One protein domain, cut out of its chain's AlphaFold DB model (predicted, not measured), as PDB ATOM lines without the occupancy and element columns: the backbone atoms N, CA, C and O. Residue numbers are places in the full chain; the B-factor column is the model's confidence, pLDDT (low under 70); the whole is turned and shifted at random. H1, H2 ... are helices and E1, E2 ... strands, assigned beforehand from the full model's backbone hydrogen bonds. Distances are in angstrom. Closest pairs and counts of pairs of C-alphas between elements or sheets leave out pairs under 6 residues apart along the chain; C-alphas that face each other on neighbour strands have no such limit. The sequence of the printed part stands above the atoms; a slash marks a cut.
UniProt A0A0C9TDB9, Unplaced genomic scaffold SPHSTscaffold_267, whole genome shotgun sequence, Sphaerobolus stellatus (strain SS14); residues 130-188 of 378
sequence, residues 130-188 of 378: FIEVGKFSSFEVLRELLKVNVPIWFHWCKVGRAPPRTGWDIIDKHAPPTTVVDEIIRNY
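Overview. This is residues 130 to 188 of the 378 residues of an uncharacterized protein of Sphaerobolus stellatus (strain SS14) (UniProt A0A0C9TDB9). Two short parallel strands, E1 and E2, lie side by side in the middle of an elongated model, with H1 toward one end of its length, H3 at the other end and the short H2 over one face of the strand pair. Residues 156 to 168 run from E2 toward the end that holds H3 and fold back to H2, while residues 144 to 149 stick out. The printed part has 59 residues, with three named helices and two named strands in the order E1, H1, E2, H2, H3; the class is mixed, helices and strands, with under half of the residues in named elements. The whole is only just compact, close to loose, with a radius of gyration of the C-alphas of 12.3 A and spans of 34 by 20 by 17 A.

Arrangement. E1, residues 130 to 132, and E2, residues 152 to 155, are parallel neighbours at 37 degrees, with N 131 and O 153 within hydrogen-bond range at 2.8 A. With H1, residues 139 to 147, they form a strand-helix-strand unit, two parallel strands joined through a helix, with a right-handed crossover. The closest C-alphas of H1 and E2 are those of Leu 146 and Ile 152, 7.7 A apart. H2, residues 169 to 172, is near H1; its closest C-alpha pair with E2 is Ile 171 and Phe 154, 7.9 A. H3, residues 181 to 187, is apart from E1, H1, E2 and H2. Each O i to N i+4 pair in H1 and H3 is within hydrogen-bond range; H2 is too short for one, and its single O i to N i+3 pair is not within range.

Along the chain. E1 begins at C-alpha 130 (9.022, 33.181, -16.577). H1 measures 12.6 A, E2 9.7 A and H3 9.9 A, ending at C-alpha 187 (-0.657, 19.795, -31.581).

Size, cuts and confidence. The C-alphas farthest apart, of Val 148 and Asp 182, are 34.5 A apart. The printed part has no cut; E2 to H2 is a long link. Residues 184 to 188 have pLDDT under 70.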
ATOM      1  N   PHE A 130      10.209  34.003 -16.754       90.19
ATOM      2  CA  PHE A 130       9.022  33.181 -16.577       90.19
ATOM      3  C   PHE A 130       8.002  33.927 -15.719       90.19
ATOM      4  O   PHE A 130       8.350  34.510 -14.694       90.19
ATOM      5  N   ILE A 131       6.737  33.874 -16.121       87.88
ATOM      6  CA  ILE A 131       5.617  34.450 -15.382       87.88
ATOM      7  C   ILE A 131       4.676  33.327 -14.972       87.88
ATOM      8  O   ILE A 131       4.113  32.637 -15.820       87.88
ATOM      9  N   GLU A 132       4.480  33.159 -13.667       90.19
ATOM     10  CA  GLU A 132       3.446  32.277 -13.131       90.19
ATOM     11  C   GLU A 132       2.087  32.972 -13.233       90.19
ATOM     12  O   GLU A 132       1.768  33.862 -12.444       90.19
ATOM     13  N   VAL A 133       1.279  32.556 -14.210       88.38
ATOM     14  CA  VAL A 133       0.035  33.247 -14.592       88.38
ATOM     15  C   VAL A 133      -0.947  33.349 -13.421       88.38
ATOM     16  O   VAL A 133      -1.599  34.371 -13.255       88.38
ATOM     17  N   GLY A 134      -1.012  32.324 -12.566       84.38
ATOM     18  CA  GLY A 134      -1.910  32.311 -11.405       84.38
ATOM     19  C   GLY A 134      -1.507  33.227 -10.242       84.38
ATOM     20  O   GLY A 134      -2.306  33.399  -9.327       84.38
ATOM     21  N   LYS A 135      -0.288  33.782 -10.242       84.75
ATOM     22  CA  LYS A 135       0.212  34.670  -9.173       84.75
ATOM     23  C   LYS A 135       0.544  36.075  -9.654       84.75
ATOM     24  O   LYS A 135       0.677  36.976  -8.840       84.75
ATOM     25  N   PHE A 136       0.723  36.248 -10.955       83.12
ATOM     26  CA  PHE A 136       1.142  37.511 -11.530       83.12
ATOM     27  C   PHE A 136       0.007  38.533 -11.510       83.12
ATOM     28  O   PHE A 136      -1.041  38.283 -12.106       83.12
ATOM     29  N   SER A 137       0.215  39.684 -10.864       76.94
ATOM     30  CA  SER A 137      -0.864  40.666 -10.683       76.94
ATOM     31  C   SER A 137      -0.687  41.992 -11.438       76.94
ATOM     32  O   SER A 137      -1.621  42.789 -11.462       76.94
ATOM     33  N   SER A 138       0.447  42.222 -12.115       81.25
ATOM     34  CA  SER A 138       0.743  43.508 -12.775       81.25
ATOM     35  C   SER A 138       0.907  43.387 -14.296       81.25
ATOM     36  O   SER A 138       2.014  43.250 -14.828       81.25
ATOM     37  N   PHE A 139      -0.201  43.465 -15.039       78.50
ATOM     38  CA  PHE A 139      -0.161  43.420 -16.507       78.50
ATOM     39  C   PHE A 139       0.603  44.608 -17.116       78.50
ATOM     40  O   PHE A 139       1.162  44.493 -18.210       78.50
ATOM     41  N   GLU A 140       0.655  45.742 -16.420       81.06
ATOM     42  CA  GLU A 140       1.368  46.938 -16.852       81.06
ATOM     43  C   GLU A 140       2.873  46.692 -16.907       81.06
ATOM     44  O   GLU A 140       3.507  47.052 -17.897       81.06
ATOM     45  N   VAL A 141       3.438  46.008 -15.904       86.06
ATOM     46  CA  VAL A 141       4.856  45.620 -15.915       86.06
ATOM     47  C   VAL A 141       5.144  44.698 -17.098       86.06
ATOM     48  O   VAL A 141       6.094  44.940 -17.842       86.06
ATOM     49  N   LEU A 142       4.298  43.689 -17.336       84.75
ATOM     50  CA  LEU A 142       4.436  42.797 -18.493       84.75
ATOM     51  C   LEU A 142       4.421  43.579 -19.815       84.75
ATOM     52  O   LEU A 142       5.272  43.359 -20.679       84.75
ATOM     53  N   ARG A 143       3.487  44.522 -19.967       84.00
ATOM     54  CA  ARG A 143       3.392  45.370 -21.158       84.00
ATOM     55  C   ARG A 143       4.676  46.167 -21.385       84.00
ATOM     56  O   ARG A 143       5.151  46.228 -22.517       84.00
ATOM     57  N   GLU A 144       5.236  46.776 -20.342       84.94
ATOM     58  CA  GLU A 144       6.467  47.561 -20.477       84.94
ATOM     59  C   GLU A 144       7.693  46.684 -20.784       84.94
ATOM     60  O   GLU A 144       8.514  47.069 -21.616       84.94
ATOM     61  N   LEU A 145       7.789  45.477 -20.212       88.31
ATOM     62  CA  LEU A 145       8.854  44.513 -20.531       88.31
ATOM     63  C   LEU A 145       8.811  44.063 -22.000       88.31
ATOM     64  O   LEU A 145       9.850  43.993 -22.664       88.31
ATOM     65  N   LEU A 146       7.614  43.810 -22.538       84.38
ATOM     66  CA  LEU A 146       7.437  43.419 -23.938       84.38
ATOM     67  C   LEU A 146       7.834  44.539 -24.911       84.38
ATOM     68  O   LEU A 146       8.442  44.254 -25.941       84.38
ATOM     69  N   LYS A 147       7.571  45.813 -24.580       83.44
ATOM     70  CA  LYS A 147       7.987  46.963 -25.413       83.44
ATOM     71  C   LYS A 147       9.501  47.048 -25.602       83.44
ATOM     72  O   LYS A 147       9.954  47.532 -26.635       83.44
ATOM     73  N   VAL A 148      10.275  46.587 -24.622       86.19
ATOM     74  CA  VAL A 148      11.746  46.572 -24.675       86.19
ATOM     75  C   VAL A 148      12.313  45.204 -25.070       86.19
ATOM     76  O   VAL A 148      13.495  44.940 -24.847       86.19
ATOM     77  N   ASN A 149      11.493  44.353 -25.701       83.94
ATOM     78  CA  ASN A 149      11.861  43.041 -26.240       83.94
ATOM     79  C   ASN A 149      12.418  42.060 -25.196       83.94
ATOM     80  O   ASN A 149      13.329  41.291 -25.497       83.94
ATOM     81  N   VAL A 150      11.896  42.070 -23.964       86.81
ATOM     82  CA  VAL A 150      12.171  40.992 -23.001       86.81
ATOM     83  C   VAL A 150      11.341  39.766 -23.394       86.81
ATOM     84  O   VAL A 150      10.113  39.870 -23.430       86.81
ATOM     85  N   PRO A 151      11.959  38.602 -23.677       88.94
ATOM     86  CA  PRO A 151      11.211  37.371 -23.919       88.94
ATOM     87  C   PRO A 151      10.442  36.935 -22.666       88.94
ATOM     88  O   PRO A 151      10.970  36.995 -21.556       88.94
ATOM     89  N   ILE A 152       9.202  36.480 -22.833       87.12
ATOM     90  CA  ILE A 152       8.336  36.065 -21.723       87.12
ATOM     91  C   ILE A 152       7.864  34.634 -21.953       87.12
ATOM     92  O   ILE A 152       7.363  34.308 -23.029       87.12
ATOM     93  N   TRP A 153       7.972  33.800 -20.920       90.31
ATOM     94  CA  TRP A 153       7.409  32.451 -20.897       90.31
ATOM     95  C   TRP A 153       6.327  32.349 -19.832       90.31
ATOM     96  O   TRP A 153       6.565  32.615 -18.655       90.31
ATOM     97  N   PHE A 154       5.130  31.932 -20.231       88.12
ATOM     98  CA  PHE A 154       4.022  31.752 -19.303       88.12
ATOM     99  C   PHE A 154       4.056  30.356 -18.685       88.12
ATOM    100  O   PHE A 154       3.963  29.342 -19.375       88.12
ATOM    101  N   HIS A 155       4.161  30.311 -17.362       90.38
ATOM    102  CA  HIS A 155       3.903  29.121 -16.572       90.38
ATOM    103  C   HIS A 155       2.418  29.108 -16.190       90.38
ATOM    104  O   HIS A 155       1.987  29.809 -15.270       90.38
ATOM    105  N   TRP A 156       1.636  28.337 -16.947       86.31
ATOM    106  CA  TRP A 156       0.175  28.297 -16.858       86.31
ATOM    107  C   TRP A 156      -0.324  27.607 -15.590       86.31
ATOM    108  O   TRP A 156      -0.957  28.232 -14.742       86.31
ATOM    109  N   CYS A 157      -0.062  26.307 -15.471       85.00
ATOM    110  CA  CYS A 157      -0.473  25.468 -14.352       85.00
ATOM    111  C   CYS A 157       0.206  24.091 -14.450       85.00
ATOM    112  O   CYS A 157       0.995  23.828 -15.358       85.00
ATOM    113  N   LYS A 158      -0.108  23.201 -13.502       85.75
ATOM    114  CA  LYS A 158       0.288  21.789 -13.587       85.75
ATOM    115  C   LYS A 158      -0.406  21.110 -14.773       85.75
ATOM    116  O   LYS A 158      -1.584  21.363 -15.016       85.75
ATOM    117  N   VAL A 159       0.314  20.203 -15.430       83.00
ATOM    118  CA  VAL A 159      -0.203  19.294 -16.467       83.00
ATOM    119  C   VAL A 159      -1.506  18.632 -16.010       83.00
ATOM    120  O   VAL A 159      -1.645  18.258 -14.843       83.00
ATOM    121  N   GLY A 160      -2.473  18.533 -16.924       79.56
ATOM    122  CA  GLY A 160      -3.800  17.970 -16.661       79.56
ATOM    123  C   GLY A 160      -4.783  18.914 -15.954       79.56
ATOM    124  O   GLY A 160      -5.905  18.513 -15.657       79.56
ATOM    125  N   ARG A 161      -4.404  20.169 -15.673       83.38
ATOM    126  CA  ARG A 161      -5.327  21.203 -15.170       83.38
ATOM    127  C   ARG A 161      -5.648  22.223 -16.248       83.38
ATOM    128  O   ARG A 161      -4.791  22.561 -17.058       83.38
ATOM    129  N   ALA A 162      -6.855  22.777 -16.222       80.31
ATOM    130  CA  ALA A 162      -7.198  23.886 -17.105       80.31
ATOM    131  C   ALA A 162      -6.294  25.109 -16.815       80.31
ATOM    132  O   ALA A 162      -6.079  25.430 -15.637       80.31
ATOM    133  N   PRO A 163      -5.752  25.791 -17.843       84.31
ATOM    134  CA  PRO A 163      -5.038  27.048 -17.657       84.31
ATOM    135  C   PRO A 163      -5.954  28.106 -17.026       84.31
ATOM    136  O   PRO A 163      -7.105  28.238 -17.454       84.31
ATOM    137  N   PRO A 164      -5.474  28.873 -16.032       83.56
ATOM    138  CA  PRO A 164      -6.236  29.995 -15.505       83.56
ATOM    139  C   PRO A 164      -6.424  31.058 -16.595       83.56
ATOM    140  O   PRO A 164      -5.519  31.300 -17.393       83.56
ATOM    141  N   ARG A 165      -7.599  31.694 -16.613       80.88
ATOM    142  CA  ARG A 165      -7.887  32.859 -17.457       80.88
ATOM    143  C   ARG A 165      -7.728  34.117 -16.626       80.88
ATOM    144  O   ARG A 165      -8.339  34.215 -15.563       80.88
ATOM    145  N   THR A 166      -6.898  35.044 -17.087       80.12
ATOM    146  CA  THR A 166      -6.617  36.282 -16.347       80.12
ATOM    147  C   THR A 166      -7.598  37.399 -16.683       80.12
ATOM    148  O   THR A 166      -7.704  38.361 -15.929       80.12
ATOM    149  N   GLY A 167      -8.321  37.285 -17.802       78.56
ATOM    150  CA  GLY A 167      -9.117  38.372 -18.369       78.56
ATOM    151  C   GLY A 167      -8.268  39.388 -19.137       78.56
ATOM    152  O   GLY A 167      -8.770  40.448 -19.507       78.56
ATOM    153  N   TRP A 168      -6.984  39.094 -19.368       75.31
ATOM    154  CA  TRP A 168      -6.074  39.962 -20.108       75.31
ATOM    155  C   TRP A 168      -5.657  39.295 -21.411       75.31
ATOM    156  O   TRP A 168      -4.851  38.365 -21.406       75.31
ATOM    157  N   ASP A 169      -6.109  39.845 -22.537       74.12
ATOM    158  CA  ASP A 169      -5.814  39.317 -23.875       74.12
ATOM    159  C   ASP A 169      -4.316  39.150 -24.153       74.12
ATOM    160  O   ASP A 169      -3.915  38.243 -24.881       74.12
ATOM    161  N   ILE A 170      -3.464  39.998 -23.562       73.62
ATOM    162  CA  ILE A 170      -2.003  39.917 -23.707       73.62
ATOM    163  C   ILE A 170      -1.419  38.605 -23.161       73.62
ATOM    164  O   ILE A 170      -0.368  38.177 -23.630       73.62
ATOM    165  N   ILE A 171      -2.107  37.968 -22.212       78.69
ATOM    166  CA  ILE A 171      -1.771  36.653 -21.665       78.69
ATOM    167  C   ILE A 171      -2.686  35.605 -22.301       78.69
ATOM    168  O   ILE A 171      -2.202  34.695 -22.968       78.69
ATOM    169  N   ASP A 172      -4.004  35.762 -22.172       78.25
ATOM    170  CA  ASP A 172      -4.998  34.720 -22.455       78.25
ATOM    171  C   ASP A 172      -4.978  34.198 -23.900       78.25
ATOM    172  O   ASP A 172      -5.259  33.016 -24.124       78.25
ATOM    173  N   LYS A 173      -4.582  35.022 -24.880       77.19
ATOM    174  CA  LYS A 173      -4.436  34.586 -26.282       77.19
ATOM    175  C   LYS A 173      -3.323  33.553 -26.493       77.19
ATOM    176  O   LYS A 173      -3.295  32.882 -27.519       77.19
ATOM    177  N   HIS A 174      -2.393  33.455 -25.546       79.56
ATOM    178  CA  HIS A 174      -1.285  32.502 -25.556       79.56
ATOM    179  C   HIS A 174      -1.561  31.263 -24.696       79.56
ATOM    180  O   HIS A 174      -0.693  30.393 -24.607       79.56
ATOM    181  N   ALA A 175      -2.731  31.173 -24.054       80.06
ATOM    182  CA  ALA A 175      -3.087  30.014 -23.248       80.06
ATOM    183  C   ALA A 175      -3.172  28.764 -24.131       80.06
ATOM    184  O   ALA A 175      -3.824  28.806 -25.182       80.06
ATOM    185  N   PRO A 176      -2.552  27.646 -23.725       78.06
ATOM    186  CA  PRO A 176      -2.628  26.430 -24.503       78.06
ATOM    187  C   PRO A 176      -4.069  25.887 -24.468       78.06
ATOM    188  O   PRO A 176      -4.748  26.010 -23.445       78.06
ATOM    189  N   PRO A 177      -4.562  25.280 -25.562       73.81
ATOM    190  CA  PRO A 177      -5.898  24.698 -25.618       73.81
ATOM    191  C   PRO A 177      -6.005  23.461 -24.721       73.81
ATOM    192  O   PRO A 177      -7.096  23.107 -24.290       73.81
ATOM    193  N   THR A 178      -4.871  22.826 -24.421       75.81
ATOM    194  CA  THR A 178      -4.752  21.637 -23.583       75.81
ATOM    195  C   THR A 178      -3.467  21.691 -22.769       75.81
ATOM    196  O   THR A 178      -2.466  22.267 -23.193       75.81
ATOM    197  N   THR A 179      -3.496  21.099 -21.581       77.19
ATOM    198  CA  THR A 179      -2.318  20.906 -20.725       77.19
ATOM    199  C   THR A 179      -1.927  19.438 -20.617       77.19
ATOM    200  O   THR A 179      -1.093  19.099 -19.780       77.19
ATOM    201  N   VAL A 180      -2.532  18.568 -21.434       79.12
ATOM    202  CA  VAL A 180      -2.178  17.152 -21.562       79.12
ATOM    203  C   VAL A 180      -0.933  17.046 -22.438       79.12
ATOM    204  O   VAL A 180      -0.909  17.572 -23.548       79.12
ATOM    205  N   VAL A 181       0.114  16.387 -21.935       73.12
ATOM    206  CA  VAL A 181       1.443  16.357 -22.574       73.12
ATOM    207  C   VAL A 181       1.382  15.767 -23.979       73.12
ATOM    208  O   VAL A 181       1.883  16.394 -24.911       73.12
ATOM    209  N   ASP A 182       0.703  14.635 -24.156       77.25
ATOM    210  CA  ASP A 182       0.608  13.963 -25.458       77.25
ATOM    211  C   ASP A 182      -0.074  14.834 -26.509       77.25
ATOM    212  O   ASP A 182       0.366  14.912 -27.656       77.25
ATOM    213  N   GLU A 183      -1.136  15.538 -26.118       72.50
ATOM    214  CA  GLU A 183      -1.827  16.463 -27.007       72.50
ATOM    215  C   GLU A 183      -0.986  17.708 -27.289       72.50
ATOM    216  O   GLU A 183      -1.020  18.212 -28.406       72.50
ATOM    217  N   ILE A 184      -0.203  18.200 -26.320       67.75
ATOM    218  CA  ILE A 184       0.742  19.297 -26.557       67.75
ATOM    219  C   ILE A 184       1.787  18.868 -27.590       67.75
ATOM    220  O   ILE A 184       1.999  19.597 -28.553       67.75
ATOM    221  N   ILE A 185       2.406  17.696 -27.427       69.00
ATOM    222  CA  ILE A 185       3.438  17.185 -28.343       69.00
ATOM    223  C   ILE A 185       2.866  16.984 -29.753       69.00
ATOM    224  O   ILE A 185       3.535  17.295 -30.737       69.00
ATOM    225  N   ARG A 186       1.619  16.503 -29.860       67.44
ATOM    226  CA  ARG A 186       0.930  16.306 -31.147       67.44
ATOM    227  C   ARG A 186       0.502  17.620 -31.809       67.44
ATOM    228  O   ARG A 186       0.668  17.763 -33.016       67.44
ATOM    229  N   ASN A 187      -0.058  18.562 -31.047       58.94
ATOM    230  CA  ASN A 187      -0.657  19.795 -31.581       58.94
ATOM    231  C   ASN A 187       0.360  20.918 -31.786       58.94
ATOM    232  O   ASN A 187       0.221  21.732 -32.698       58.94
ATOM    233  N   TYR A 188       1.378  20.986 -30.934       59.00
ATOM    234  CA  TYR A 188       2.456  21.948 -31.063       59.00
ATOM    235  C   TYR A 188       3.632  21.258 -31.728       59.00
ATOM    236  O   TYR A 188       4.450  20.612 -31.078       59.00
TER     237      TYR A 188